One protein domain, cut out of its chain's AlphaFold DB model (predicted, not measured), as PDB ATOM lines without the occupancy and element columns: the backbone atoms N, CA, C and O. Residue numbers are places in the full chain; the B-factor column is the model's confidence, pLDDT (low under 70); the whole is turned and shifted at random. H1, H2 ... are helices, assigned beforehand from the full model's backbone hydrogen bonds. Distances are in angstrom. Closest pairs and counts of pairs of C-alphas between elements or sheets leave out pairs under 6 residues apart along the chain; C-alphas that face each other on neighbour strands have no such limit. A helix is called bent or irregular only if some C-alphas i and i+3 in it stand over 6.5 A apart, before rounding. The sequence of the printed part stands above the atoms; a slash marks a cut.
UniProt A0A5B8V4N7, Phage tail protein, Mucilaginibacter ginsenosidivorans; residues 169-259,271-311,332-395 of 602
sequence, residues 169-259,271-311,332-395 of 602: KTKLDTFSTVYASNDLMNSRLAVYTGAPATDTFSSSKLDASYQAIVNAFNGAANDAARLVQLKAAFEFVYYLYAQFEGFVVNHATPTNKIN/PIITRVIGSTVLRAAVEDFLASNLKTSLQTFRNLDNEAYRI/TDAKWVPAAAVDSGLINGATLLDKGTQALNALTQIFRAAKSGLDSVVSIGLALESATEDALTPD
ATOM      1  N   LYS A 169      88.810 110.297  62.576       88.25
ATOM      2  CA  LYS A 169      87.411 110.700  62.352       88.25
ATOM      3  C   LYS A 169      87.278 111.894  61.408       88.25
ATOM      4  O   LYS A 169      86.420 111.879  60.535       88.25
ATOM      5  N   THR A 170      88.153 112.893  61.530       87.06
ATOM      6  CA  THR A 170      88.144 114.075  60.655       87.06
ATOM      7  C   THR A 170      88.498 113.707  59.215       87.06
ATOM      8  O   THR A 170      87.883 114.219  58.276       87.06
ATOM      9  N   LYS A 171      89.442 112.777  59.020       86.56
ATOM     10  CA  LYS A 171      89.747 112.246  57.685       86.56
ATOM     11  C   LYS A 171      88.573 111.452  57.104       86.56
ATOM     12  O   LYS A 171      88.233 111.653  55.942       86.56
ATOM     13  N   LEU A 172      87.905 110.625  57.912       87.50
ATOM     14  CA  LEU A 172      86.704 109.880  57.510       87.50
ATOM     15  C   LEU A 172      85.537 110.801  57.127       87.50
ATOM     16  O   LEU A 172      84.863 110.548  56.128       87.50
ATOM     17  N   ASP A 173      85.301 111.882  57.875       88.06
ATOM     18  CA  ASP A 173      84.275 112.877  57.534       88.06
ATOM     19  C   ASP A 173      84.647 113.631  56.235       88.06
ATOM     20  O   ASP A 173      83.778 113.900  55.399       88.06
ATOM     21  N   THR A 174      85.940 113.908  56.015       86.88
ATOM     22  CA  THR A 174      86.446 114.508  54.764       86.88
ATOM     23  C   THR A 174      86.202 113.584  53.571       86.88
ATOM     24  O   THR A 174      85.608 114.017  52.580       86.88
ATOM     25  N   PHE A 175      86.583 112.307  53.684       88.88
ATOM     26  CA  PHE A 175      86.322 111.291  52.664       88.88
ATOM     27  C   PHE A 175      84.821 111.165  52.381       88.88
ATOM     28  O   PHE A 175      84.403 111.272  51.232       88.88
ATOM     29  N   SER A 176      83.992 111.061  53.428       87.44
ATOM     30  CA  SER A 176      82.528 110.979  53.305       87.44
ATOM     31  C   SER A 176      81.940 112.176  52.555       87.44
ATOM     32  O   SER A 176      81.027 112.017  51.750       87.44
ATOM     33  N   THR A 177      82.479 113.377  52.784       86.94
ATOM     34  CA  THR A 177      82.033 114.607  52.115       86.94
ATOM     35  C   THR A 177      82.426 114.630  50.636       86.94
ATOM     36  O   THR A 177      81.624 115.050  49.798       86.94
ATOM     37  N   VAL A 178      83.641 114.182  50.296       86.44
ATOM     38  CA  VAL A 178      84.111 114.056  48.902       86.44
ATOM     39  C   VAL A 178      83.267 113.027  48.156       86.44
ATOM     40  O   VAL A 178      82.687 113.352  47.122       86.44
ATOM     41  N   TYR A 179      83.131 111.835  48.732       86.19
ATOM     42  CA  TYR A 179      82.331 110.737  48.206       86.19
ATOM     43  C   TYR A 179      80.858 111.149  47.986       86.19
ATOM     44  O   TYR A 179      80.334 111.000  46.882       86.19
ATOM     45  N   ALA A 180      80.202 111.763  48.979       84.69
ATOM     46  CA  ALA A 180      78.820 112.233  48.842       84.69
ATOM     47  C   ALA A 180      78.665 113.344  47.788       84.69
ATOM     48  O   ALA A 180      77.672 113.376  47.060       84.69
ATOM     49  N   SER A 181      79.654 114.242  47.672       84.19
ATOM     50  CA  SER A 181      79.666 115.274  46.625       84.19
ATOM     51  C   SER A 181      79.797 114.655  45.230       84.19
ATOM     52  O   SER A 181      79.139 115.116  44.298       84.19
ATOM     53  N   ASN A 182      80.611 113.601  45.084       85.06
ATOM     54  CA  ASN A 182      80.786 112.881  43.825       85.06
ATOM     55  C   ASN A 182      79.506 112.129  43.414       85.06
ATOM     56  O   ASN A 182      79.096 112.203  42.255       85.06
ATOM     57  N   ASP A 183      78.828 111.466  44.356       82.88
ATOM     58  CA  ASP A 183      77.543 110.804  44.089       82.88
ATOM     59  C   ASP A 183      76.469 111.820  43.675       82.88
ATOM     60  O   ASP A 183      75.823 111.640  42.645       82.88
ATOM     61  N   LEU A 184      76.332 112.942  44.394       80.00
ATOM     62  CA  LEU A 184      75.350 113.977  44.052       80.00
ATOM     63  C   LEU A 184      75.631 114.625  42.684       80.00
ATOM     64  O   LEU A 184      74.700 114.924  41.933       80.00
ATOM     65  N   MET A 185      76.909 114.812  42.337       81.75
ATOM     66  CA  MET A 185      77.331 115.289  41.019       81.75
ATOM     67  C   MET A 185      76.931 114.305  39.912       81.75
ATOM     68  O   MET A 185      76.309 114.715  38.931       81.75
ATOM     69  N   ASN A 186      77.222 113.011  40.079       79.19
ATOM     70  CA  ASN A 186      76.859 111.973  39.110       79.19
ATOM     71  C   ASN A 186      75.341 111.825  38.959       79.19
ATOM     72  O   ASN A 186      74.846 111.824  37.832       79.19
ATOM     73  N   SER A 187      74.603 111.788  40.070       75.38
ATOM     74  CA  SER A 187      73.138 111.754  40.083       75.38
ATOM     75  C   SER A 187      72.528 112.933  39.333       75.38
ATOM     76  O   SER A 187      71.604 112.761  38.537       75.38
ATOM     77  N   ARG A 188      73.068 114.141  39.535       74.75
ATOM     78  CA  ARG A 188      72.619 115.334  38.811       74.75
ATOM     79  C   ARG A 188      72.873 115.208  37.315       74.75
ATOM     80  O   ARG A 188      71.984 115.520  36.531       74.75
ATOM     81  N   LEU A 189      74.055 114.746  36.917       75.31
ATOM     82  CA  LEU A 189      74.408 114.568  35.510       75.31
ATOM     83  C   LEU A 189      73.584 113.472  34.818       75.31
ATOM     84  O   LEU A 189      73.232 113.623  33.650       75.31
ATOM     85  N   ALA A 190      73.231 112.399  35.529       69.00
ATOM     86  CA  ALA A 190      72.428 111.303  34.995       69.00
ATOM     87  C   ALA A 190      71.040 111.766  34.515       69.00
ATOM     88  O   ALA A 190      70.623 111.388  33.415       69.00
ATOM     89  N   VAL A 191      70.391 112.673  35.256       65.50
ATOM     90  CA  VAL A 191      69.088 113.263  34.889       65.50
ATOM     91  C   VAL A 191      69.126 113.928  33.507       65.50
ATOM     92  O   VAL A 191      68.194 113.768  32.718       65.50
ATOM     93  N   TYR A 192      70.227 114.600  33.154       62.72
ATOM     94  CA  TYR A 192      70.383 115.256  31.843       62.72
ATOM     95  C   TYR A 192      70.543 114.276  30.684       62.72
ATOM     96  O   TYR A 192      70.267 114.616  29.537       62.72
ATOM     97  N   THR A 193      70.951 113.043  30.973       63.25
ATOM     98  CA  THR A 193      71.052 111.978  29.970       63.25
ATOM     99  C   THR A 193      69.756 111.178  29.815       63.25
ATOM    100  O   THR A 193      69.749 110.146  29.144       63.25
ATOM    101  N   GLY A 194      68.664 111.623  30.454       59.41
ATOM    102  CA  GLY A 194      67.389 110.901  30.500       59.41
ATOM    103  C   GLY A 194      67.442 109.630  31.354       59.41
ATOM    104  O   GLY A 194      66.553 108.785  31.254       59.41
ATOM    105  N   ALA A 195      68.489 109.468  32.166       60.03
ATOM    106  CA  ALA A 195      68.617 108.365  33.103       60.03
ATOM    107  C   ALA A 195      67.961 108.729  34.450       60.03
ATOM    108  O   ALA A 195      67.899 109.913  34.802       60.03
ATOM    109  N   PRO A 196      67.475 107.741  35.224       58.06
ATOM    110  CA  PRO A 196      67.080 107.955  36.612       58.06
ATOM    111  C   PRO A 196      68.180 108.673  37.403       58.06
ATOM    112  O   PRO A 196      69.364 108.432  37.188       58.06
ATOM    113  N   ALA A 197      67.805 109.510  38.374       59.62
ATOM    114  CA  ALA A 197      68.765 110.227  39.225       59.62
ATOM    115  C   ALA A 197      69.686 109.294  40.045       59.62
ATOM    116  O   ALA A 197      70.658 109.743  40.642       59.62
ATOM    117  N   THR A 198      69.377 108.000  40.099       53.81
ATOM    118  CA  THR A 198      70.165 106.957  40.766       53.81
ATOM    119  C   THR A 198      71.234 106.323  39.873       53.81
ATOM    120  O   THR A 198      72.053 105.558  40.377       53.81
ATOM    121  N   ASP A 199      71.227 106.600  38.567       56.72
ATOM    122  CA  ASP A 199      72.179 106.029  37.612       56.72
ATOM    123  C   ASP A 199      73.503 106.812  37.590       56.72
ATOM    124  O   ASP A 199      73.577 107.988  37.948       56.72
ATOM    125  N   THR A 200      74.572 106.166  37.125       69.88
ATOM    126  CA  THR A 200      75.856 106.829  36.858       69.88
ATOM    127  C   THR A 200      75.796 107.603  35.542       69.88
ATOM    128  O   THR A 200      75.225 107.131  34.556       69.88
ATOM    129  N   PHE A 201      76.413 108.787  35.506       76.12
ATOM    130  CA  PHE A 201      76.520 109.582  34.285       76.12
ATOM    131  C   PHE A 201      77.162 108.783  33.141       76.12
ATOM    132  O   PHE A 201      78.160 108.089  33.321       76.12
ATOM    133  N   SER A 202      76.595 108.921  31.941       75.94
ATOM    134  CA  SER A 202      77.084 108.282  30.725       75.94
ATOM    135  C   SER A 202      77.119 109.296  29.586       75.94
ATOM    136  O   SER A 202      76.081 109.696  29.051       75.94
ATOM    137  N   SER A 203      78.320 109.706  29.177       80.31
ATOM    138  CA  SER A 203      78.475 110.706  28.118       80.31
ATOM    139  C   SER A 203      78.095 110.202  26.725       80.31
ATOM    140  O   SER A 203      77.836 111.015  25.840       80.31
ATOM    141  N   SER A 204      77.978 108.885  26.524       81.62
ATOM    142  CA  SER A 204      77.454 108.308  25.280       81.62
ATOM    143  C   SER A 204      75.957 108.568  25.102       81.62
ATOM    144  O   SER A 204      75.515 108.826  23.986       81.62
ATOM    145  N   LYS A 205      75.169 108.560  26.187       79.50
ATOM    146  CA  LYS A 205      73.743 108.927  26.131       79.50
ATOM    147  C   LYS A 205      73.561 110.408  25.797       79.50
ATOM    148  O   LYS A 205      72.687 110.755  25.012       79.50
ATOM    149  N   LEU A 206      74.411 111.268  26.362       82.44
ATOM    150  CA  LEU A 206      74.415 112.698  26.057       82.44
ATOM    151  C   LEU A 206      74.709 112.962  24.571       82.44
ATOM    152  O   LEU A 206      74.021 113.763  23.944       82.44
ATOM    153  N   ASP A 207      75.708 112.271  24.011       85.38
ATOM    154  CA  ASP A 207      76.037 112.357  22.585       85.38
ATOM    155  C   ASP A 207      74.866 111.886  21.715       85.38
ATOM    156  O   ASP A 207      74.457 112.608  20.813       85.38
ATOM    157  N   ALA A 208      74.241 110.749  22.043       84.12
ATOM    158  CA  ALA A 208      73.073 110.252  21.315       84.12
ATOM    159  C   ALA A 208      71.914 111.270  21.278       84.12
ATOM    160  O   ALA A 208      71.328 111.491  20.215       84.12
ATOM    161  N   SER A 209      71.620 111.931  22.405       84.62
ATOM    162  CA  SER A 209      70.592 112.980  22.476       84.62
ATOM    163  C   SER A 209      70.924 114.187  21.595       84.62
ATOM    164  O   SER A 209      70.049 114.688  20.890       84.62
ATOM    165  N   TYR A 210      72.182 114.637  21.581       87.31
ATOM    166  CA  TYR A 210      72.598 115.747  20.721       87.31
ATOM    167  C   TYR A 210      72.585 115.364  19.233       87.31
ATOM    168  O   TYR A 210      72.093 116.122  18.397       87.31
ATOM    169  N   GLN A 211      73.053 114.158  18.892       89.31
ATOM    170  CA  GLN A 211      73.032 113.656  17.515       89.31
ATOM    171  C   GLN A 211      71.610 113.539  16.960       89.31
ATOM    172  O   GLN A 211      71.400 113.763  15.770       89.31
ATOM    173  N   ALA A 212      70.611 113.251  17.799       88.12
ATOM    174  CA  ALA A 212      69.215 113.262  17.374       88.12
ATOM    175  C   ALA A 212      68.769 114.652  16.873       88.12
ATOM    176  O   ALA A 212      68.105 114.736  15.840       88.12
ATOM    177  N   ILE A 213      69.193 115.735  17.538       85.44
ATOM    178  CA  ILE A 213      68.910 117.122  17.125       85.44
ATOM    179  C   ILE A 213      69.629 117.452  15.809       85.44
ATOM    180  O   ILE A 213      69.028 118.011  14.889       85.44
ATOM    181  N   VAL A 214      70.900 117.056  15.678       89.75
ATOM    182  CA  VAL A 214      71.686 117.242  14.442       89.75
ATOM    183  C   VAL A 214      71.030 116.520  13.260       89.75
ATOM    184  O   VAL A 214      70.855 117.098  12.186       89.75
ATOM    185  N   ASN A 215      70.608 115.271  13.458       91.62
ATOM    186  CA  ASN A 215      69.917 114.488  12.435       91.62
ATOM    187  C   ASN A 215      68.565 115.111  12.060       91.62
ATOM    188  O   ASN A 215      68.232 115.174  10.876       91.62
ATOM    189  N   ALA A 216      67.815 115.628  13.039       87.50
ATOM    190  CA  ALA A 216      66.559 116.331  12.796       87.50
ATOM    191  C   ALA A 216      66.760 117.633  11.999       87.50
ATOM    192  O   ALA A 216      65.950 117.938  11.125       87.50
ATOM    193  N   PHE A 217      67.847 118.377  12.240       86.06
ATOM    194  CA  PHE A 217      68.205 119.549  11.434       86.06
ATOM    195  C   PHE A 217      68.523 119.162   9.983       86.06
ATOM    196  O   PHE A 217      67.993 119.766   9.048       86.06
ATOM    197  N   ASN A 218      69.349 118.130   9.785       87.12
ATOM    198  CA  ASN A 218      69.747 117.667   8.452       87.12
ATOM    199  C   ASN A 218      68.563 117.096   7.649       87.12
ATOM    200  O   ASN A 218      68.509 117.269   6.433       87.12
ATOM    201  N   GLY A 219      67.600 116.458   8.323       86.56
ATOM    202  CA  GLY A 219      66.388 115.895   7.720       86.56
ATOM    203  C   GLY A 219      65.201 116.860   7.592       86.56
ATOM    204  O   GLY A 219      64.136 116.450   7.132       86.56
ATOM    205  N   ALA A 220      65.333 118.123   8.010       82.81
ATOM    206  CA  ALA A 220      64.227 119.078   8.013       82.81
ATOM    207  C   ALA A 220      63.792 119.494   6.593       82.81
ATOM    208  O   ALA A 220      64.615 119.813   5.731       82.81
ATOM    209  N   ALA A 221      62.473 119.558   6.371       81.25
ATOM    210  CA  ALA A 221      61.869 119.802   5.057       81.25
ATOM    211  C   ALA A 221      61.980 121.256   4.551       81.25
ATOM    212  O   ALA A 221      61.836 121.497   3.355       81.25
ATOM    213  N   ASN A 222      62.192 122.233   5.440       74.81
ATOM    214  CA  ASN A 222      62.277 123.657   5.101       74.81
ATOM    215  C   ASN A 222      63.077 124.453   6.150       74.81
ATOM    216  O   ASN A 222      63.390 123.949   7.232       74.81
ATOM    217  N   ASP A 223      63.384 125.712   5.837       68.31
ATOM    218  CA  ASP A 223      64.227 126.570   6.681       68.31
ATOM    219  C   ASP A 223      63.572 126.937   8.022       68.31
ATOM    220  O   ASP A 223      64.268 127.066   9.029       68.31
ATOM    221  N   ALA A 224      62.238 127.014   8.083       69.50
ATOM    222  CA  ALA A 224      61.519 127.221   9.341       69.50
ATOM    223  C   ALA A 224      61.691 126.022  10.294       69.50
ATOM    224  O   ALA A 224      61.955 126.207  11.482       69.50
ATOM    225  N   ALA A 225      61.619 124.792   9.776       69.31
ATOM    226  CA  ALA A 225      61.867 123.575  10.543       69.31
ATOM    227  C   ALA A 225      63.342 123.449  10.972       69.31
ATOM    228  O   ALA A 225      63.617 123.034  12.098       69.31
ATOM    229  N   ARG A 226      64.293 123.876  10.128       71.56
ATOM    230  CA  ARG A 226      65.722 123.956  10.491       71.56
ATOM    231  C   ARG A 226      65.977 124.944  11.623       71.56
ATOM    232  O   ARG A 226      66.741 124.634  12.531       71.56
ATOM    233  N   LEU A 227      65.307 126.099  11.616       67.88
ATOM    234  CA  LEU A 227      65.428 127.099  12.679       67.88
ATOM    235  C   LEU A 227      64.963 126.556  14.040       67.88
ATOM    236  O   LEU A 227      65.588 126.850  15.055       67.88
ATOM    237  N   VAL A 228      63.904 125.740  14.069       71.50
ATOM    238  CA  VAL A 228      63.442 125.068  15.298       71.50
ATOM    239  C   VAL A 228      64.517 124.127  15.847       71.50
ATOM    240  O   VAL A 228      64.821 124.177  17.036       71.50
ATOM    241  N   GLN A 229      65.140 123.316  14.986       74.62
ATOM    242  CA  GLN A 229      66.189 122.381  15.412       74.62
ATOM    243  C   GLN A 229      67.488 123.094  15.809       74.62
ATOM    244  O   GLN A 229      68.151 122.684  16.758       74.62
ATOM    245  N   LEU A 230      67.831 124.202  15.146       70.62
ATOM    246  CA  LEU A 230      68.976 125.027  15.530       70.62
ATOM    247  C   LEU A 230      68.772 125.655  16.919       70.62
ATOM    248  O   LEU A 230      69.687 125.614  17.737       70.62
ATOM    249  N   LYS A 231      67.566 126.164  17.217       71.50
ATOM    250  CA  LYS A 231      67.203 126.647  18.563       71.50
ATOM    251  C   LYS A 231      67.323 125.543  19.614       71.50
ATOM    252  O   LYS A 231      67.960 125.761  20.638       71.50
ATOM    253  N   ALA A 232      66.809 124.348  19.320       68.62
ATOM    254  CA  ALA A 232      66.941 123.196  20.210       68.62
ATOM    255  C   ALA A 232      68.415 122.827  20.474       68.62
ATOM    256  O   ALA A 232      68.778 122.503  21.603       68.62
ATOM    257  N   ALA A 233      69.289 122.928  19.465       72.81
ATOM    258  CA  ALA A 233      70.724 122.693  19.630       72.81
ATOM    259  C   ALA A 233      71.400 123.756  20.521       72.81
ATOM    260  O   ALA A 233      72.232 123.402  21.359       72.81
ATOM    261  N   PHE A 234      71.035 125.036  20.373       72.19
ATOM    262  CA  PHE A 234      71.501 126.118  21.253       72.19
ATOM    263  C   PHE A 234      71.066 125.889  22.703       72.19
ATOM    264  O   PHE A 234      71.904 125.919  23.603       72.19
ATOM    265  N   GLU A 235      69.780 125.612  22.925       72.62
ATOM    266  CA  GLU A 235      69.223 125.340  24.254       72.62
ATOM    267  C   GLU A 235      69.899 124.128  24.905       72.62
ATOM    268  O   GLU A 235      70.279 124.177  26.074       72.62
ATOM    269  N   PHE A 236      70.139 123.060  24.144       75.44
ATOM    270  CA  PHE A 236      70.810 121.867  24.650       75.44
ATOM    271  C   PHE A 236      72.231 122.160  25.161       75.44
ATOM    272  O   PHE A 236      72.583 121.793  26.283       75.44
ATOM    273  N   VAL A 237      73.049 122.854  24.359       77.38
ATOM    274  CA  VAL A 237      74.423 123.240  24.740       77.38
ATOM    275  C   VAL A 237      74.412 124.202  25.925       77.38
ATOM    276  O   VAL A 237      75.234 124.089  26.835       77.38
ATOM    277  N   TYR A 238      73.451 125.116  25.941       74.19
ATOM    278  CA  TYR A 238      73.262 126.069  27.017       74.19
ATOM    279  C   TYR A 238      73.000 125.392  28.367       74.19
ATOM    280  O   TYR A 238      73.698 125.659  29.349       74.19
ATOM    281  N   TYR A 239      72.035 124.469  28.416       73.44
ATOM    282  CA  TYR A 239      71.704 123.747  29.645       73.44
ATOM    283  C   TYR A 239      72.873 122.914  30.167       73.44
ATOM    284  O   TYR A 239      73.012 122.754  31.383       73.44
ATOM    285  N   LEU A 240      73.731 122.429  29.265       76.88
ATOM    286  CA  LEU A 240      74.959 121.742  29.632       76.88
ATOM    287  C   LEU A 240      75.920 122.668  30.386       76.88
ATOM    288  O   LEU A 240      76.412 122.309  31.455       76.88
ATOM    289  N   TYR A 241      76.150 123.876  29.864       73.31
ATOM    290  CA  TYR A 241      77.014 124.853  30.524       73.31
ATOM    291  C   TYR A 241      76.457 125.324  31.866       73.31
ATOM    292  O   TYR A 241      77.217 125.446  32.827       73.31
ATOM    293  N   ALA A 242      75.137 125.485  31.973       70.81
ATOM    294  CA  ALA A 242      74.475 125.819  33.231       70.81
ATOM    295  C   ALA A 242      74.679 124.749  34.330       70.81
ATOM    296  O   ALA A 242      74.604 125.057  35.522       70.81
ATOM    297  N   GLN A 243      74.984 123.491  33.976       72.50
ATOM    298  CA  GLN A 243      75.321 122.473  34.983       72.50
ATOM    299  C   GLN A 243      76.663 122.720  35.650       72.50
ATOM    300  O   GLN A 243      76.767 122.539  36.862       72.50
ATOM    301  N   PHE A 244      77.663 123.171  34.889       72.88
ATOM    302  CA  PHE A 244      78.961 123.518  35.459       72.88
ATOM    303  C   PHE A 244      78.837 124.639  36.499       72.88
ATOM    304  O   PHE A 244      79.531 124.604  37.512       72.88
ATOM    305  N   GLU A 245      77.905 125.580  36.305       67.44
ATOM    306  CA  GLU A 245      77.630 126.661  37.266       67.44
ATOM    307  C   GLU A 245      77.078 126.122  38.570       67.44
ATOM    308  O   GLU A 245      77.592 126.414  39.652       67.44
ATOM    309  N   GLY A 246      76.073 125.254  38.459       66.56
ATOM    310  CA  GLY A 246      75.412 124.664  39.611       66.56
ATOM    311  C   GLY A 246      76.293 123.734  40.451       66.56
ATOM    312  O   GLY A 246      75.901 123.388  41.568       66.56
ATOM    313  N   PHE A 247      77.461 123.317  39.954       70.50
ATOM    314  CA  PHE A 247      78.450 122.596  40.760       70.50
ATOM    315  C   PHE A 247      79.222 123.511  41.709       70.50
ATOM    316  O   PHE A 247      79.572 123.088  42.812       70.50
ATOM    317  N   VAL A 248      79.454 124.755  41.295       65.44
ATOM    318  CA  VAL A 248      80.444 125.656  41.882       65.44
ATOM    319  C   VAL A 248      79.795 126.766  42.711       65.44
ATOM    320  O   VAL A 248      80.175 126.986  43.863       65.44
ATOM    321  N   VAL A 249      78.782 127.444  42.169       62.22
ATOM    322  CA  VAL A 249      78.226 128.664  42.769       62.22
ATOM    323  C   VAL A 249      76.969 128.359  43.589       62.22
ATOM    324  O   VAL A 249      76.114 127.561  43.207       62.22
ATOM    325  N   ASN A 250      76.845 129.020  44.743       53.28
ATOM    326  CA  ASN A 250      75.618 129.040  45.538       53.28
ATOM    327  C   ASN A 250      74.894 130.362  45.261       53.28
ATOM    328  O   ASN A 250      75.432 131.399  45.641       53.28
ATOM    329  N   HIS A 251      73.716 130.368  44.629       47.56
ATOM    330  CA  HIS A 251      72.977 131.626  44.469       47.56
ATOM    331  C   HIS A 251      71.875 131.748  45.526       47.56
ATOM    332  O   HIS A 251      71.313 130.764  46.005       47.56
ATOM    333  N   ALA A 252      71.613 132.992  45.930       39.53
ATOM    334  CA  ALA A 252      70.848 133.340  47.126       39.53
ATOM    335  C   ALA A 252      69.327 133.114  47.013       39.53
ATOM    336  O   ALA A 252      68.610 133.304  47.992       39.53
ATOM    337  N   THR A 253      68.811 132.729  45.843       40.88
ATOM    338  CA  THR A 253      67.385 132.449  45.624       40.88
ATOM    339  C   THR A 253      67.212 131.263  44.674       40.88
ATOM    340  O   THR A 253      67.862 131.239  43.629       40.88
ATOM    341  N   PRO A 254      66.318 130.298  44.972       39.84
ATOM    342  CA  PRO A 254      65.921 129.277  44.015       39.84
ATOM    343  C   PRO A 254      64.947 129.919  43.021       39.84
ATOM    344  O   PRO A 254      63.738 129.694  43.074       39.84
ATOM    345  N   THR A 255      65.439 130.785  42.134       37.12
ATOM    346  CA  THR A 255      64.652 131.284  41.001       37.12
ATOM    347  C   THR A 255      64.528 130.169  39.976       37.12
ATOM    348  O   THR A 255      65.209 130.097  38.959       37.12
ATOM    349  N   ASN A 256      63.605 129.272  40.304       42.25
ATOM    350  CA  ASN A 256      63.055 128.220  39.483       42.25
ATOM    351  C   ASN A 256      62.483 128.830  38.192       42.25
ATOM    352  O   ASN A 256      61.293 129.137  38.119       42.25
ATOM    353  N   LYS A 257      63.313 129.052  37.166       37.47
ATOM    354  CA  LYS A 257      62.814 129.313  35.810       37.47
ATOM    355  C   LYS A 257      62.284 127.988  35.256       37.47
ATOM    356  O   LYS A 257      62.952 127.304  34.490       37.47
ATOM    357  N   ILE A 258      61.086 127.604  35.696       35.69
ATOM    358  CA  ILE A 258      60.300 126.542  35.069       35.69
ATOM    359  C   ILE A 258      59.968 127.036  33.660       35.69
ATOM    360  O   ILE A 258      59.214 127.997  33.516       35.69
ATOM    361  N   ASN A 259      60.522 126.406  32.623       35.00
ATOM    362  CA  ASN A 259      60.122 126.693  31.250       35.00
ATOM    363  C   ASN A 259      59.045 125.689  30.817       35.00
ATOM    364  O   ASN A 259      59.338 124.564  30.414       35.00
ATOM    365  N   PRO A 271      64.508 123.405  38.974       44.19
ATOM    366  CA  PRO A 271      65.071 124.684  39.382       44.19
ATOM    367  C   PRO A 271      66.592 124.622  39.266       44.19
ATOM    368  O   PRO A 271      67.245 123.864  39.986       44.19
ATOM    369  N   ILE A 272      67.180 125.436  38.391       48.81
ATOM    370  CA  ILE A 272      68.613 125.710  38.478       48.81
ATOM    371  C   ILE A 272      68.763 126.725  39.606       48.81
ATOM    372  O   ILE A 272      68.252 127.836  39.509       48.81
ATOM    373  N   ILE A 273      69.369 126.273  40.706       52.91
ATOM    374  CA  ILE A 273      70.479 126.906  41.427       52.91
ATOM    375  C   ILE A 273      70.477 126.408  42.887       52.91
ATOM    376  O   ILE A 273      69.768 126.923  43.751       52.91
ATOM    377  N   THR A 274      71.318 125.428  43.204       55.38
ATOM    378  CA  THR A 274      71.784 125.169  44.577       55.38
ATOM    379  C   THR A 274      73.137 124.466  44.473       55.38
ATOM    380  O   THR A 274      73.308 123.604  43.606       55.38
ATOM    381  N   ARG A 275      74.109 124.845  45.312       64.94
ATOM    382  CA  ARG A 275      75.468 124.280  45.309       64.94
ATOM    383  C   ARG A 275      75.438 122.772  45.586       64.94
ATOM    384  O   ARG A 275      75.051 122.367  46.679       64.94
ATOM    385  N   VAL A 276      75.899 121.965  44.627       68.00
ATOM    386  CA  VAL A 276      75.951 120.491  44.743       68.00
ATOM    387  C   VAL A 276      77.236 119.988  45.400       68.00
ATOM    388  O   VAL A 276      77.191 119.069  46.213       68.00
ATOM    389  N   ILE A 277      78.385 120.592  45.093       72.19
ATOM    390  CA  ILE A 277      79.661 120.141  45.653       72.19
ATOM    391  C   ILE A 277      79.842 120.748  47.050       72.19
ATOM    392  O   ILE A 277      80.098 121.945  47.212       72.19
ATOM    393  N   GLY A 278      79.694 119.906  48.075       70.56
ATOM    394  CA  GLY A 278      79.929 120.275  49.471       70.56
ATOM    395  C   GLY A 278      81.417 120.330  49.833       70.56
ATOM    396  O   GLY A 278      81.818 121.173  50.634       70.56
ATOM    397  N   SER A 279      82.238 119.473  49.212       78.94
ATOM    398  CA  SER A 279      83.692 119.436  49.419       78.94
ATOM    399  C   SER A 279      84.378 120.687  48.862       78.94
ATOM    400  O   SER A 279      84.304 120.975  47.670       78.94
ATOM    401  N   THR A 280      85.097 121.423  49.714       79.62
ATOM    402  CA  THR A 280      85.850 122.623  49.309       79.62
ATOM    403  C   THR A 280      86.990 122.299  48.343       79.62
ATOM    404  O   THR A 280      87.218 123.064  47.411       79.62
ATOM    405  N   VAL A 281      87.661 121.158  48.530       80.12
ATOM    406  CA  VAL A 281      88.779 120.703  47.684       80.12
ATOM    407  C   VAL A 281      88.284 120.284  46.303       80.12
ATOM    408  O   VAL A 281      88.834 120.725  45.297       80.12
ATOM    409  N   LEU A 282      87.210 119.485  46.241       81.19
ATOM    410  CA  LEU A 282      86.617 119.082  44.962       81.19
ATOM    411  C   LEU A 282      86.096 120.298  44.199       81.19
ATOM    412  O   LEU A 282      86.281 120.399  42.990       81.19
ATOM    413  N   ARG A 283      85.474 121.242  44.914       81.62
ATOM    414  CA  ARG A 283      84.949 122.462  44.310       81.62
ATOM    415  C   ARG A 283      86.062 123.298  43.679       81.62
ATOM    416  O   ARG A 283      85.923 123.655  42.518       81.62
ATOM    417  N   ALA A 284      87.158 123.544  44.398       77.56
ATOM    418  CA  ALA A 284      88.299 124.291  43.868       77.56
ATOM    419  C   ALA A 284      88.904 123.616  42.622       77.56
ATOM    420  O   ALA A 284      89.142 124.272  41.614       77.56
ATOM    421  N   ALA A 285      89.067 122.288  42.641       78.75
ATOM    422  CA  ALA A 285      89.585 121.546  41.489       78.75
ATOM    423  C   ALA A 285      88.675 121.658  40.249       78.75
ATOM    424  O   ALA A 285      89.159 121.781  39.122       78.75
ATOM    425  N   VAL A 286      87.352 121.636  40.449       78.19
ATOM    426  CA  VAL A 286      86.382 121.861  39.369       78.19
ATOM    427  C   VAL A 286      86.434 123.316  38.893       78.19
ATOM    428  O   VAL A 286      86.524 123.539  37.691       78.19
ATOM    429  N   GLU A 287      86.441 124.299  39.798       77.62
ATOM    430  CA  GLU A 287      86.576 125.733  39.485       77.62
ATOM    431  C   GLU A 287      87.795 126.017  38.589       77.62
ATOM    432  O   GLU A 287      87.653 126.621  37.521       77.62
ATOM    433  N   ASP A 288      88.969 125.513  38.972       73.25
ATOM    434  CA  ASP A 288      90.220 125.685  38.227       73.25
ATOM    435  C   ASP A 288      90.158 125.038  36.837       73.25
ATOM    436  O   ASP A 288      90.606 125.623  35.838       73.25
ATOM    437  N   PHE A 289      89.564 123.842  36.746       79.19
ATOM    438  CA  PHE A 289      89.368 123.154  35.475       79.19
ATOM    439  C   PHE A 289      88.460 123.957  34.535       79.19
ATOM    440  O   PHE A 289      88.814 124.150  33.367       79.19
ATOM    441  N   LEU A 290      87.325 124.460  35.038       74.31
ATOM    442  CA  LEU A 290      86.389 125.281  34.265       74.31
ATOM    443  C   LEU A 290      87.061 126.567  33.768       74.31
ATOM    444  O   LEU A 290      86.947 126.909  32.584       74.31
ATOM    445  N   ALA A 291      87.802 127.246  34.649       68.75
ATOM    446  CA  ALA A 291      88.493 128.494  34.344       68.75
ATOM    447  C   ALA A 291      89.591 128.327  33.281       68.75
ATOM    448  O   ALA A 291      89.776 129.218  32.448       68.75
ATOM    449  N   SER A 292      90.291 127.190  33.292       70.56
ATOM    450  CA  SER A 292      91.442 126.944  32.417       70.56
ATOM    451  C   SER A 292      91.064 126.297  31.082       70.56
ATOM    452  O   SER A 292      91.664 126.619  30.060       70.56
ATOM    453  N   ASN A 293      90.063 125.407  31.066       72.00
ATOM    454  CA  ASN A 293      89.801 124.530  29.917       72.00
ATOM    455  C   ASN A 293      88.483 124.827  29.190       72.00
ATOM    456  O   ASN A 293      88.394 124.612  27.983       72.00
ATOM    457  N   LEU A 294      87.458 125.339  29.883       75.06
ATOM    458  CA  LEU A 294      86.142 125.592  29.270       75.06
ATOM    459  C   LEU A 294      85.860 127.066  28.988       75.06
ATOM    460  O   LEU A 294      84.982 127.370  28.178       75.06
ATOM    461  N   LYS A 295      86.638 127.979  29.576       71.19
ATOM    462  CA  LYS A 295      86.499 129.430  29.396       71.19
ATOM    463  C   LYS A 295      86.471 129.859  27.924       71.19
ATOM    464  O   LYS A 295      85.594 130.625  27.530       71.19
ATOM    465  N   THR A 296      87.381 129.343  27.100       73.56
ATOM    466  CA  THR A 296      87.465 129.675  25.665       73.56
ATOM    467  C   THR A 296      86.265 129.149  24.874       73.56
ATOM    468  O   THR A 296      85.744 129.831  23.990       73.56
ATOM    469  N   SER A 297      85.781 127.950  25.205       77.31
ATOM    470  CA  SER A 297      84.600 127.378  24.553       77.31
ATOM    471  C   SER A 297      83.334 128.159  24.914       77.31
ATOM    472  O   SER A 297      82.536 128.474  24.035       77.31
ATOM    473  N   LEU A 298      83.192 128.574  26.177       71.50
ATOM    474  CA  LEU A 298      82.088 129.427  26.626       71.50
ATOM    475  C   LEU A 298      82.113 130.807  25.945       71.50
ATOM    476  O   LEU A 298      81.073 131.321  25.536       71.50
ATOM    477  N   GLN A 299      83.302 131.391  25.764       70.69
ATOM    478  CA  GLN A 299      83.478 132.621  24.983       70.69
ATOM    479  C   GLN A 299      83.048 132.436  23.524       70.69
ATOM    480  O   GLN A 299      82.360 133.289  22.971       70.69
ATOM    481  N   THR A 300      83.412 131.308  22.912       73.75
ATOM    482  CA  THR A 300      83.047 130.988  21.526       73.75
ATOM    483  C   THR A 300      81.538 130.781  21.390       73.75
ATOM    484  O   THR A 300      80.937 131.307  20.458       73.75
ATOM    485  N   PHE A 301      80.904 130.101  22.350       75.00
ATOM    486  CA  PHE A 301      79.449 129.959  22.420       75.00
ATOM    487  C   PHE A 301      78.742 131.309  22.520       75.00
ATOM    488  O   PHE A 301      77.808 131.564  21.768       75.00
ATOM    489  N   ARG A 302      79.240 132.215  23.370       69.75
ATOM    490  CA  ARG A 302      78.709 133.580  23.481       69.75
ATOM    491  C   ARG A 302      78.857 134.374  22.181       69.75
ATOM    492  O   ARG A 302      77.957 135.127  21.821       69.75
ATOM    493  N   ASN A 303      79.987 134.253  21.490       70.75
ATOM    494  CA  ASN A 303      80.190 134.932  20.208       70.75
ATOM    495  C   ASN A 303      79.228 134.386  19.144       70.75
ATOM    496  O   ASN A 303      78.588 135.167  18.445       70.75
ATOM    497  N   LEU A 304      79.065 133.061  19.097       72.06
ATOM    498  CA  LEU A 304      78.149 132.386  18.185       72.06
ATOM    499  C   LEU A 304      76.683 132.751  18.448       72.06
ATOM    500  O   LEU A 304      75.949 132.992  17.498       72.06
ATOM    501  N   ASP A 305      76.265 132.816  19.712       67.25
ATOM    502  CA  ASP A 305      74.931 133.261  20.124       67.25
ATOM    503  C   ASP A 305      74.650 134.686  19.624       67.25
ATOM    504  O   ASP A 305      73.703 134.921  18.870       67.25
ATOM    505  N   ASN A 306      75.557 135.625  19.919       64.38
ATOM    506  CA  ASN A 306      75.446 137.004  19.448       64.38
ATOM    507  C   ASN A 306      75.394 137.108  17.914       64.38
ATOM    508  O   ASN A 306      74.668 137.948  17.391       64.38
ATOM    509  N   GLU A 307      76.156 136.296  17.178       63.44
ATOM    510  CA  GLU A 307      76.169 136.307  15.708       63.44
ATOM    511  C   GLU A 307      74.919 135.634  15.110       63.44
ATOM    512  O   GLU A 307      74.309 136.174  14.189       63.44
ATOM    513  N   ALA A 308      74.461 134.515  15.679       60.75
ATOM    514  CA  ALA A 308      73.278 133.781  15.232       60.75
ATOM    515  C   ALA A 308      71.975 134.560  15.464       60.75
ATOM    516  O   ALA A 308      71.132 134.624  14.567       60.75
ATOM    517  N   TYR A 309      71.827 135.223  16.614       57.00
ATOM    518  CA  TYR A 309      70.674 136.091  16.881       57.00
ATOM    519  C   TYR A 309      70.664 137.354  16.002       57.00
ATOM    520  O   TYR A 309      69.598 137.915  15.748       57.00
ATOM    521  N   ARG A 310      71.814 137.774  15.452       53.00
ATOM    522  CA  ARG A 310      71.893 138.872  14.466       53.00
ATOM    523  C   ARG A 310      71.450 138.464  13.062       53.00
ATOM    524  O   ARG A 310      71.101 139.337  12.272       53.00
ATOM    525  N   ILE A 311      71.424 137.169  12.743       48.09
ATOM    526  CA  ILE A 311      71.030 136.661  11.418       48.09
ATOM    527  C   ILE A 311      69.497 136.727  11.206       48.09
ATOM    528  O   ILE A 311      69.043 136.595  10.070       48.09
ATOM    529  N   THR A 332      79.036 135.201  37.748       49.09
ATOM    530  CA  THR A 332      79.342 136.502  38.422       49.09
ATOM    531  C   THR A 332      80.588 136.603  39.331       49.09
ATOM    532  O   THR A 332      80.852 135.702  40.111       49.09
ATOM    533  N   ASP A 333      81.357 137.695  39.419       40.25
ATOM    534  CA  ASP A 333      81.058 139.127  39.270       40.25
ATOM    535  C   ASP A 333      82.336 139.888  38.839       40.25
ATOM    536  O   ASP A 333      83.449 139.519  39.199       40.25
ATOM    537  N   ALA A 334      82.165 141.000  38.122       41.72
ATOM    538  CA  ALA A 334      83.195 141.957  37.684       41.72
ATOM    539  C   ALA A 334      84.070 141.588  36.454       41.72
ATOM    540  O   ALA A 334      85.072 140.883  36.512       41.72
ATOM    541  N   LYS A 335      83.740 142.270  35.343       45.94
ATOM    542  CA  LYS A 335      84.506 142.451  34.088       45.94
ATOM    543  C   LYS A 335      84.558 141.275  33.108       45.94
ATOM    544  O   LYS A 335      85.608 140.936  32.573       45.94
ATOM    545  N   TRP A 336      83.387 140.823  32.684       42.78
ATOM    546  CA  TRP A 336      83.204 140.408  31.291       42.78
ATOM    547  C   TRP A 336      82.595 141.573  30.524       42.78
ATOM    548  O   TRP A 336      81.382 141.641  30.335       42.78
ATOM    549  N   VAL A 337      83.444 142.533  30.146       43.50
ATOM    550  CA  VAL A 337      83.040 143.678  29.320       43.50
ATOM    551  C   VAL A 337      82.268 143.131  28.113       43.50
ATOM    552  O   VAL A 337      82.741 142.165  27.506       43.50
ATOM    553  N   PRO A 338      81.078 143.662  27.772       42.53
ATOM    554  CA  PRO A 338      80.461 143.354  26.494       42.53
ATOM    555  C   PRO A 338      81.477 143.725  25.418       42.53
ATOM    556  O   PRO A 338      81.743 144.905  25.192       42.53
ATOM    557  N   ALA A 339      82.105 142.723  24.802       43.03
ATOM    558  CA  ALA A 339      82.807 142.965  23.562       43.03
ATOM    559  C   ALA A 339      81.726 143.491  22.617       43.03
ATOM    560  O   ALA A 339      80.730 142.803  22.381       43.03
ATOM    561  N   ALA A 340      81.864 144.757  22.207       48.53
ATOM    562  CA  ALA A 340      81.016 145.379  21.202       48.53
ATOM    563  C   ALA A 340      80.756 144.355  20.101       48.53
ATOM    564  O   ALA A 340      81.710 143.705  19.693       48.53
ATOM    565  N   ALA A 341      79.495 144.180  19.705       48.47
ATOM    566  CA  ALA A 341      79.016 143.060  18.905       48.47
ATOM    567  C   ALA A 341      80.005 142.672  17.784       48.47
ATOM    568  O   ALA A 341      79.995 143.271  16.704       48.47
ATOM    569  N   VAL A 342      80.881 141.704  18.073       50.25
ATOM    570  CA  VAL A 342      81.988 141.326  17.193       50.25
ATOM    571  C   VAL A 342      81.379 140.463  16.104       50.25
ATOM    572  O   VAL A 342      80.731 139.465  16.409       50.25
ATOM    573  N   ASP A 343      81.536 140.872  14.849       58.81
ATOM    574  CA  ASP A 343      81.413 139.941  13.734       58.81
ATOM    575  C   ASP A 343      82.580 138.963  13.875       58.81
ATOM    576  O   ASP A 343      83.729 139.299  13.581       58.81
ATOM    577  N   SER A 344      82.320 137.819  14.507       59.25
ATOM    578  CA  SER A 344      83.376 136.883  14.877       59.25
ATOM    579  C   SER A 344      83.831 136.038  13.689       59.25
ATOM    580  O   SER A 344      84.768 135.248  13.822       59.25
ATOM    581  N   GLY A 345      83.197 136.222  12.522       65.12
ATOM    582  CA  GLY A 345      83.468 135.481  11.296       65.12
ATOM    583  C   GLY A 345      83.160 133.988  11.418       65.12
ATOM    584  O   GLY A 345      83.616 133.202  10.586       65.12
ATOM    585  N   LEU A 346      82.421 133.587  12.459       64.50
ATOM    586  CA  LEU A 346      82.030 132.203  12.715       64.50
ATOM    587  C   LEU A 346      80.957 131.737  11.715       64.50
ATOM    588  O   LEU A 346      80.851 130.538  11.451       64.50
ATOM    589  N   ILE A 347      80.196 132.670  11.134       68.12
ATOM    590  CA  ILE A 347      79.123 132.433  10.174       68.12
ATOM    591  C   ILE A 347      79.274 133.385   8.967       68.12
ATOM    592  O   ILE A 347      78.835 134.528   8.979       68.12
ATOM    593  N   ASN A 348      79.814 132.875   7.856       70.69
ATOM    594  CA  ASN A 348      80.095 133.629   6.621       70.69
ATOM    595  C   ASN A 348      79.377 133.068   5.371       70.69
ATOM    596  O   ASN A 348      79.794 133.299   4.236       70.69
ATOM    597  N   GLY A 349      78.311 132.284   5.556       65.19
ATOM    598  CA  GLY A 349      77.565 131.645   4.462       65.19
ATOM    599  C   GLY A 349      76.828 132.624   3.535       65.19
ATOM    600  O   GLY A 349      76.316 133.652   3.981       65.19
ATOM    601  N   ALA A 350      76.727 132.284   2.245       64.31
ATOM    602  CA  ALA A 350      76.020 133.097   1.249       64.31
ATOM    603  C   ALA A 350      74.491 132.937   1.330       64.31
ATOM    604  O   ALA A 350      73.755 133.890   1.076       64.31
ATOM    605  N   THR A 351      74.007 131.751   1.713       65.44
ATOM    606  CA  THR A 351      72.577 131.450   1.890       65.44
ATOM    607  C   THR A 351      72.212 131.251   3.364       65.44
ATOM    608  O   THR A 351      73.073 130.973   4.199       65.44
ATOM    609  N   LEU A 352      70.923 131.364   3.710       64.31
ATOM    610  CA  LEU A 352      70.436 131.062   5.067       64.31
ATOM    611  C   LEU A 352      70.736 129.611   5.480       64.31
ATOM    612  O   LEU A 352      71.044 129.360   6.644       64.31
ATOM    613  N   LEU A 353      70.712 128.681   4.520       65.25
ATOM    614  CA  LEU A 353      71.078 127.284   4.733       65.25
ATOM    615  C   LEU A 353      72.563 127.140   5.090       65.25
ATOM    616  O   LEU A 353      72.880 126.518   6.101       65.25
ATOM    617  N   ASP A 354      73.460 127.776   4.330       66.62
ATOM    618  CA  ASP A 354      74.903 127.740   4.609       66.62
ATOM    619  C   ASP A 354      75.220 128.322   5.989       66.62
ATOM    620  O   ASP A 354      76.036 127.775   6.730       66.62
ATOM    621  N   LYS A 355      74.540 129.415   6.355       69.12
ATOM    622  CA  LYS A 355      74.675 130.045   7.673       69.12
ATOM    623  C   LYS A 355      74.175 129.135   8.797       69.12
ATOM    624  O   LYS A 355      74.860 128.991   9.806       69.12
ATOM    625  N   GLY A 356      73.023 128.485   8.615       68.06
ATOM    626  CA  GLY A 356      72.466 127.531   9.578       68.06
ATOM    627  C   GLY A 356      73.358 126.303   9.783       68.06
ATOM    628  O   GLY A 356      73.586 125.888  10.917       68.06
ATOM    629  N   THR A 357      73.926 125.760   8.705       76.06
ATOM    630  CA  THR A 357      74.868 124.634   8.773       76.06
ATOM    631  C   THR A 357      76.185 125.029   9.445       76.06
ATOM    632  O   THR A 357      76.705 124.266  10.258       76.06
ATOM    633  N   GLN A 358      76.719 126.224   9.169       78.50
ATOM    634  CA  GLN A 358      77.911 126.738   9.857       78.50
ATOM    635  C   GLN A 358      77.660 126.936  11.358       78.50
ATOM    636  O   GLN A 358      78.472 126.494  12.172       78.50
ATOM    637  N   ALA A 359      76.505 127.497  11.730       77.44
ATOM    638  CA  ALA A 359      76.106 127.646  13.127       77.44
ATOM    639  C   ALA A 359      75.971 126.292  13.843       77.44
ATOM    640  O   ALA A 359      76.502 126.121  14.939       77.44
ATOM    641  N   LEU A 360      75.329 125.299  13.214       81.19
ATOM    642  CA  LEU A 360      75.199 123.956  13.785       81.19
ATOM    643  C   LEU A 360      76.556 123.252  13.936       81.19
ATOM    644  O   LEU A 360      76.802 122.597  14.949       81.19
ATOM    645  N   ASN A 361      77.460 123.405  12.966       84.75
ATOM    646  CA  ASN A 361      78.811 122.854  13.055       84.75
ATOM    647  C   ASN A 361      79.605 123.490  14.205       84.75
ATOM    648  O   ASN A 361      80.255 122.774  14.968       84.75
ATOM    649  N   ALA A 362      79.521 124.813  14.367       83.25
ATOM    650  CA  ALA A 362      80.149 125.519  15.481       83.25
ATOM    651  C   ALA A 362      79.567 125.067  16.834       83.25
ATOM    652  O   ALA A 362      80.325 124.719  17.741       83.25
ATOM    653  N   LEU A 363      78.237 124.958  16.945       81.62
ATOM    654  CA  LEU A 363      77.565 124.393  18.121       81.62
ATOM    655  C   LEU A 363      78.004 122.962  18.416       81.62
ATOM    656  O   LEU A 363      78.195 122.619  19.576       81.62
ATOM    657  N   THR A 364      78.204 122.139  17.387       89.06
ATOM    658  CA  THR A 364      78.643 120.750  17.554       89.06
ATOM    659  C   THR A 364      80.046 120.685  18.157       89.06
ATOM    660  O   THR A 364      80.312 119.844  19.015       89.06
ATOM    661  N   GLN A 365      80.952 121.584  17.760       89.38
ATOM    662  CA  GLN A 365      82.291 121.652  18.356       89.38
ATOM    663  C   GLN A 365      82.251 122.142  19.805       89.38
ATOM    664  O   GLN A 365      82.918 121.571  20.669       89.38
ATOM    665  N   ILE A 366      81.419 123.145  20.092       85.94
ATOM    666  CA  ILE A 366      81.196 123.642  21.453       85.94
ATOM    667  C   ILE A 366      80.597 122.537  22.333       85.94
ATOM    668  O   ILE A 366      81.072 122.308  23.443       85.94
ATOM    669  N   PHE A 367      79.603 121.804  21.826       88.88
ATOM    670  CA  PHE A 367      79.014 120.653  22.504       88.88
ATOM    671  C   PHE A 367      80.076 119.603  22.839       88.88
ATOM    672  O   PHE A 367      80.147 119.155  23.980       88.88
ATOM    673  N   ARG A 368      80.937 119.234  21.881       89.50
ATOM    674  CA  ARG A 368      82.022 118.265  22.110       89.50
ATOM    675  C   ARG A 368      82.989 118.726  23.197       89.50
ATOM    676  O   ARG A 368      83.358 117.921  24.050       89.50
ATOM    677  N   ALA A 369      83.364 120.006  23.198       86.94
ATOM    678  CA  ALA A 369      84.210 120.580  24.241       86.94
ATOM    679  C   ALA A 369      83.521 120.525  25.615       86.94
ATOM    680  O   ALA A 369      84.123 120.107  26.601       86.94
ATOM    681  N   ALA A 370      82.238 120.874  25.672       83.88
ATOM    682  CA  ALA A 370      81.450 120.859  26.896       83.88
ATOM    683  C   ALA A 370      81.218 119.422  27.421       83.88
ATOM    684  O   ALA A 370      81.392 119.163  28.610       83.88
ATOM    685  N   LYS A 371      80.953 118.453  26.533       87.12
ATOM    686  CA  LYS A 371      80.915 117.012  26.837       87.12
ATOM    687  C   LYS A 371      82.248 116.531  27.413       87.12
ATOM    688  O   LYS A 371      82.260 115.906  28.467       87.12
ATOM    689  N   SER A 372      83.363 116.837  26.747       87.25
ATOM    690  CA  SER A 372      84.703 116.485  27.236       87.25
ATOM    691  C   SER A 372      84.992 117.120  28.599       87.25
ATOM    692  O   SER A 372      85.660 116.518  29.439       87.25
ATOM    693  N   GLY A 373      84.470 118.325  28.838       85.50
ATOM    694  CA  GLY A 373      84.509 118.987  30.134       85.50
ATOM    695  C   GLY A 373      83.764 118.212  31.219       85.50
ATOM    696  O   GLY A 373      84.295 118.044  32.311       85.50
ATOM    697  N   LEU A 374      82.571 117.690  30.920       84.88
ATOM    698  CA  LEU A 374      81.798 116.863  31.851       84.88
ATOM    699  C   LEU A 374      82.513 115.550  32.171       84.88
ATOM    700  O   LEU A 374      82.634 115.197  33.342       84.88
ATOM    701  N   ASP A 375      83.030 114.869  31.143       86.25
ATOM    702  CA  ASP A 375      83.844 113.658  31.303       86.25
ATOM    703  C   ASP A 375      85.052 113.935  32.227       86.25
ATOM    704  O   ASP A 375      85.340 113.166  33.146       86.25
ATOM    705  N   SER A 376      85.707 115.089  32.052       88.12
ATOM    706  CA  SER A 376      86.838 115.515  32.887       88.12
ATOM    707  C   SER A 376      86.424 115.832  34.325       88.12
ATOM    708  O   SER A 376      87.115 115.429  35.252       88.12
ATOM    709  N   VAL A 377      85.289 116.507  34.541       85.19
ATOM    710  CA  VAL A 377      84.766 116.809  35.886       85.19
ATOM    711  C   VAL A 377      84.436 115.527  36.656       85.19
ATOM    712  O   VAL A 377      84.823 115.395  37.818       85.19
ATOM    713  N   VAL A 378      83.802 114.545  36.006       86.81
ATOM    714  CA  VAL A 378      83.558 113.221  36.605       86.81
ATOM    715  C   VAL A 378      84.878 112.516  36.924       86.81
ATOM    716  O   VAL A 378      85.037 111.963  38.014       86.81
ATOM    717  N   SER A 379      85.862 112.595  36.025       88.06
ATOM    718  CA  SER A 379      87.197 112.038  36.258       88.06
ATOM    719  C   SER A 379      87.935 112.714  37.422       88.06
ATOM    720  O   SER A 379      88.609 112.020  38.180       88.06
ATOM    721  N   ILE A 380      87.811 114.035  37.596       87.88
ATOM    722  CA  ILE A 380      88.395 114.782  38.725       87.88
ATOM    723  C   ILE A 380      87.780 114.305  40.044       87.88
ATOM    724  O   ILE A 380      88.513 114.052  40.999       87.88
ATOM    725  N   GLY A 381      86.454 114.130  40.089       86.56
ATOM    726  CA  GLY A 381      85.755 113.593  41.260       86.56
ATOM    727  C   GLY A 381      86.273 112.213  41.665       86.56
ATOM    728  O   GLY A 381      86.633 112.006  42.823       86.56
ATOM    729  N   LEU A 382      86.390 111.299  40.697       86.62
ATOM    730  CA  LEU A 382      86.921 109.950  40.917       86.62
ATOM    731  C   LEU A 382      88.391 109.951  41.359       86.62
ATOM    732  O   LEU A 382      88.756 109.179  42.244       86.62
ATOM    733  N   ALA A 383      89.226 110.799  40.754       88.62
ATOM    734  CA  ALA A 383      90.641 110.906  41.093       88.62
ATOM    735  C   ALA A 383      90.843 111.459  42.508       88.62
ATOM    736  O   ALA A 383      91.661 110.932  43.258       88.62
ATOM    737  N   LEU A 384      90.076 112.484  42.894       88.44
ATOM    738  CA  LEU A 384      90.149 113.046  44.238       88.44
ATOM    739  C   LEU A 384      89.648 112.055  45.289       88.44
ATOM    740  O   LEU A 384      90.297 111.903  46.316       88.44
ATOM    741  N   GLU A 385      88.531 111.371  45.030       88.44
ATOM    742  CA  GLU A 385      88.025 110.311  45.906       88.44
ATOM    743  C   GLU A 385      89.094 109.233  46.139       88.44
ATOM    744  O   GLU A 385      89.426 108.958  47.292       88.44
ATOM    745  N   SER A 386      89.708 108.719  45.063       89.06
ATOM    746  CA  SER A 386      90.819 107.757  45.141       89.06
ATOM    747  C   SER A 386      91.993 108.307  45.949       89.06
ATOM    748  O   SER A 386      92.459 107.653  46.870       89.06
ATOM    749  N   ALA A 387      92.432 109.541  45.679       89.44
ATOM    750  CA  ALA A 387      93.548 110.145  46.402       89.44
ATOM    751  C   ALA A 387      93.248 110.314  47.904       89.44
ATOM    752  O   ALA A 387      94.122 110.104  48.745       89.44
ATOM    753  N   THR A 388      92.011 110.681  48.261       88.25
ATOM    754  CA  THR A 388      91.593 110.776  49.668       88.25
ATOM    755  C   THR A 388      91.486 109.417  50.350       88.25
ATOM    756  O   THR A 388      91.765 109.321  51.543       88.25
ATOM    757  N   GLU A 389      91.116 108.375  49.608       88.75
ATOM    758  CA  GLU A 389      91.091 106.994  50.088       88.75
ATOM    759  C   GLU A 389      92.507 106.460  50.325       88.75
ATOM    760  O   GLU A 389      92.791 105.922  51.396       88.75
ATOM    761  N   ASP A 390      93.414 106.674  49.373       88.19
ATOM    762  CA  ASP A 390      94.811 106.242  49.446       88.19
ATOM    763  C   ASP A 390      95.543 106.907  50.623       88.19
ATOM    764  O   ASP A 390      96.345 106.275  51.308       88.19
ATOM    765  N   ALA A 391      95.223 108.173  50.915       86.31
ATOM    766  CA  ALA A 391      95.771 108.904  52.058       86.31
ATOM    767  C   ALA A 391      95.203 108.458  53.420       86.31
ATOM    768  O   ALA A 391      95.793 108.766  54.457       86.31
ATOM    769  N   LEU A 392      94.047 107.786  53.435       86.25
ATOM    770  CA  LEU A 392      93.352 107.349  54.648       86.25
ATOM    771  C   LEU A 392      93.604 105.868  54.961       86.25
ATOM    772  O   LEU A 392      93.725 105.492  56.122       86.25
ATOM    773  N   THR A 393      93.711 105.035  53.932       84.56
ATOM    774  CA  THR A 393      93.860 103.578  54.028       84.56
ATOM    775  C   THR A 393      94.983 103.116  54.977       84.56
ATOM    776  O   THR A 393      94.717 102.238  55.803       84.56
ATOM    777  N   PRO A 394      96.203 103.698  54.959       85.06
ATOM    778  CA  PRO A 394      97.280 103.304  55.875       85.06
ATOM    779  C   PRO A 394      96.951 103.523  57.358       85.06
ATOM    780  O   PRO A 394      97.452 102.793  58.211       85.06
ATOM    781  N   ASP A 395      96.087 104.495  57.661       83.81
ATOM    782  CA  ASP A 395      95.684 104.848  59.025       83.81
ATOM    783  C   ASP A 395      94.494 104.009  59.528       83.81
ATOM    784  O   ASP A 395      94.054 104.174  60.666       83.81
TER     785      ASP A 395
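Overview. This is residues 169 to 259, 271 to 311 and 332 to 395 of the 602 residues of the protein "Phage tail protein" of Mucilaginibacter ginsenosidivorans (UniProt A0A5B8V4N7). This is an elongated helical bundle built along one long helix, H5: H1 packs beside its residues 378 to 389, the H2 and H3 hairpin beside residues 352 to 375, and bent H4 follows it with both arms. Residues 333 to 338 stick out. The printed part has 196 residues with five named helices, H1 to H5 in order, and no named strand: all helix. It is only just compact, close to loose, with a radius of gyration of the C-alphas of 19.2 A and spans of 67 by 37 by 30 A.

Along the chain. Find C-alpha 169 at (87.411, 110.700, 62.352); from there H1 runs 35.2 A to residue 192. H2 holds residues 203 to 218 and H3 residues 223 to 248, 38.8 A. H4, residues 280 to 310, was assigned as one helix by its hydrogen bonds but is bent, with C-alphas 293 and 296 7.1 A apart: H4a is 280 to 293, H4b 296 to 310. H5 runs 56.4 A from residue 352 to C-alpha 390 at (94.811, 106.242, 49.446).

Arrangement. Start at the hub, H5. H1 touches it at Asn 182 and Gly 381, closest C-alphas 5.6 A; H3 at Val 237 and Phe 367, 5.7 A; H4a at Val 286 and Val 377, 6.3 A; H4b at Ser 297 and Ile 366, 5.9 A. H2 and H3 form a hairpin, a shallow tilt of 22 degrees. Every O i to N i+4 pair is within hydrogen-bond range in H4a, H4b and H5, against 19 of 20 in H1, 11 of 12 in H2 and 19 of 22 in H3.

Size, cuts and confidence. C-alphas 350 and 395 are farthest apart, 67.3 A. Look for cuts after 259, a gap of 9.7 A between C-alphas 259 and 271, and after 311, 28.3 A between C-alphas 311 and 332. Of the links printed whole, none is long. Confidence is under 70 in 69 residues, among them 248 to 259 and 332 to 347.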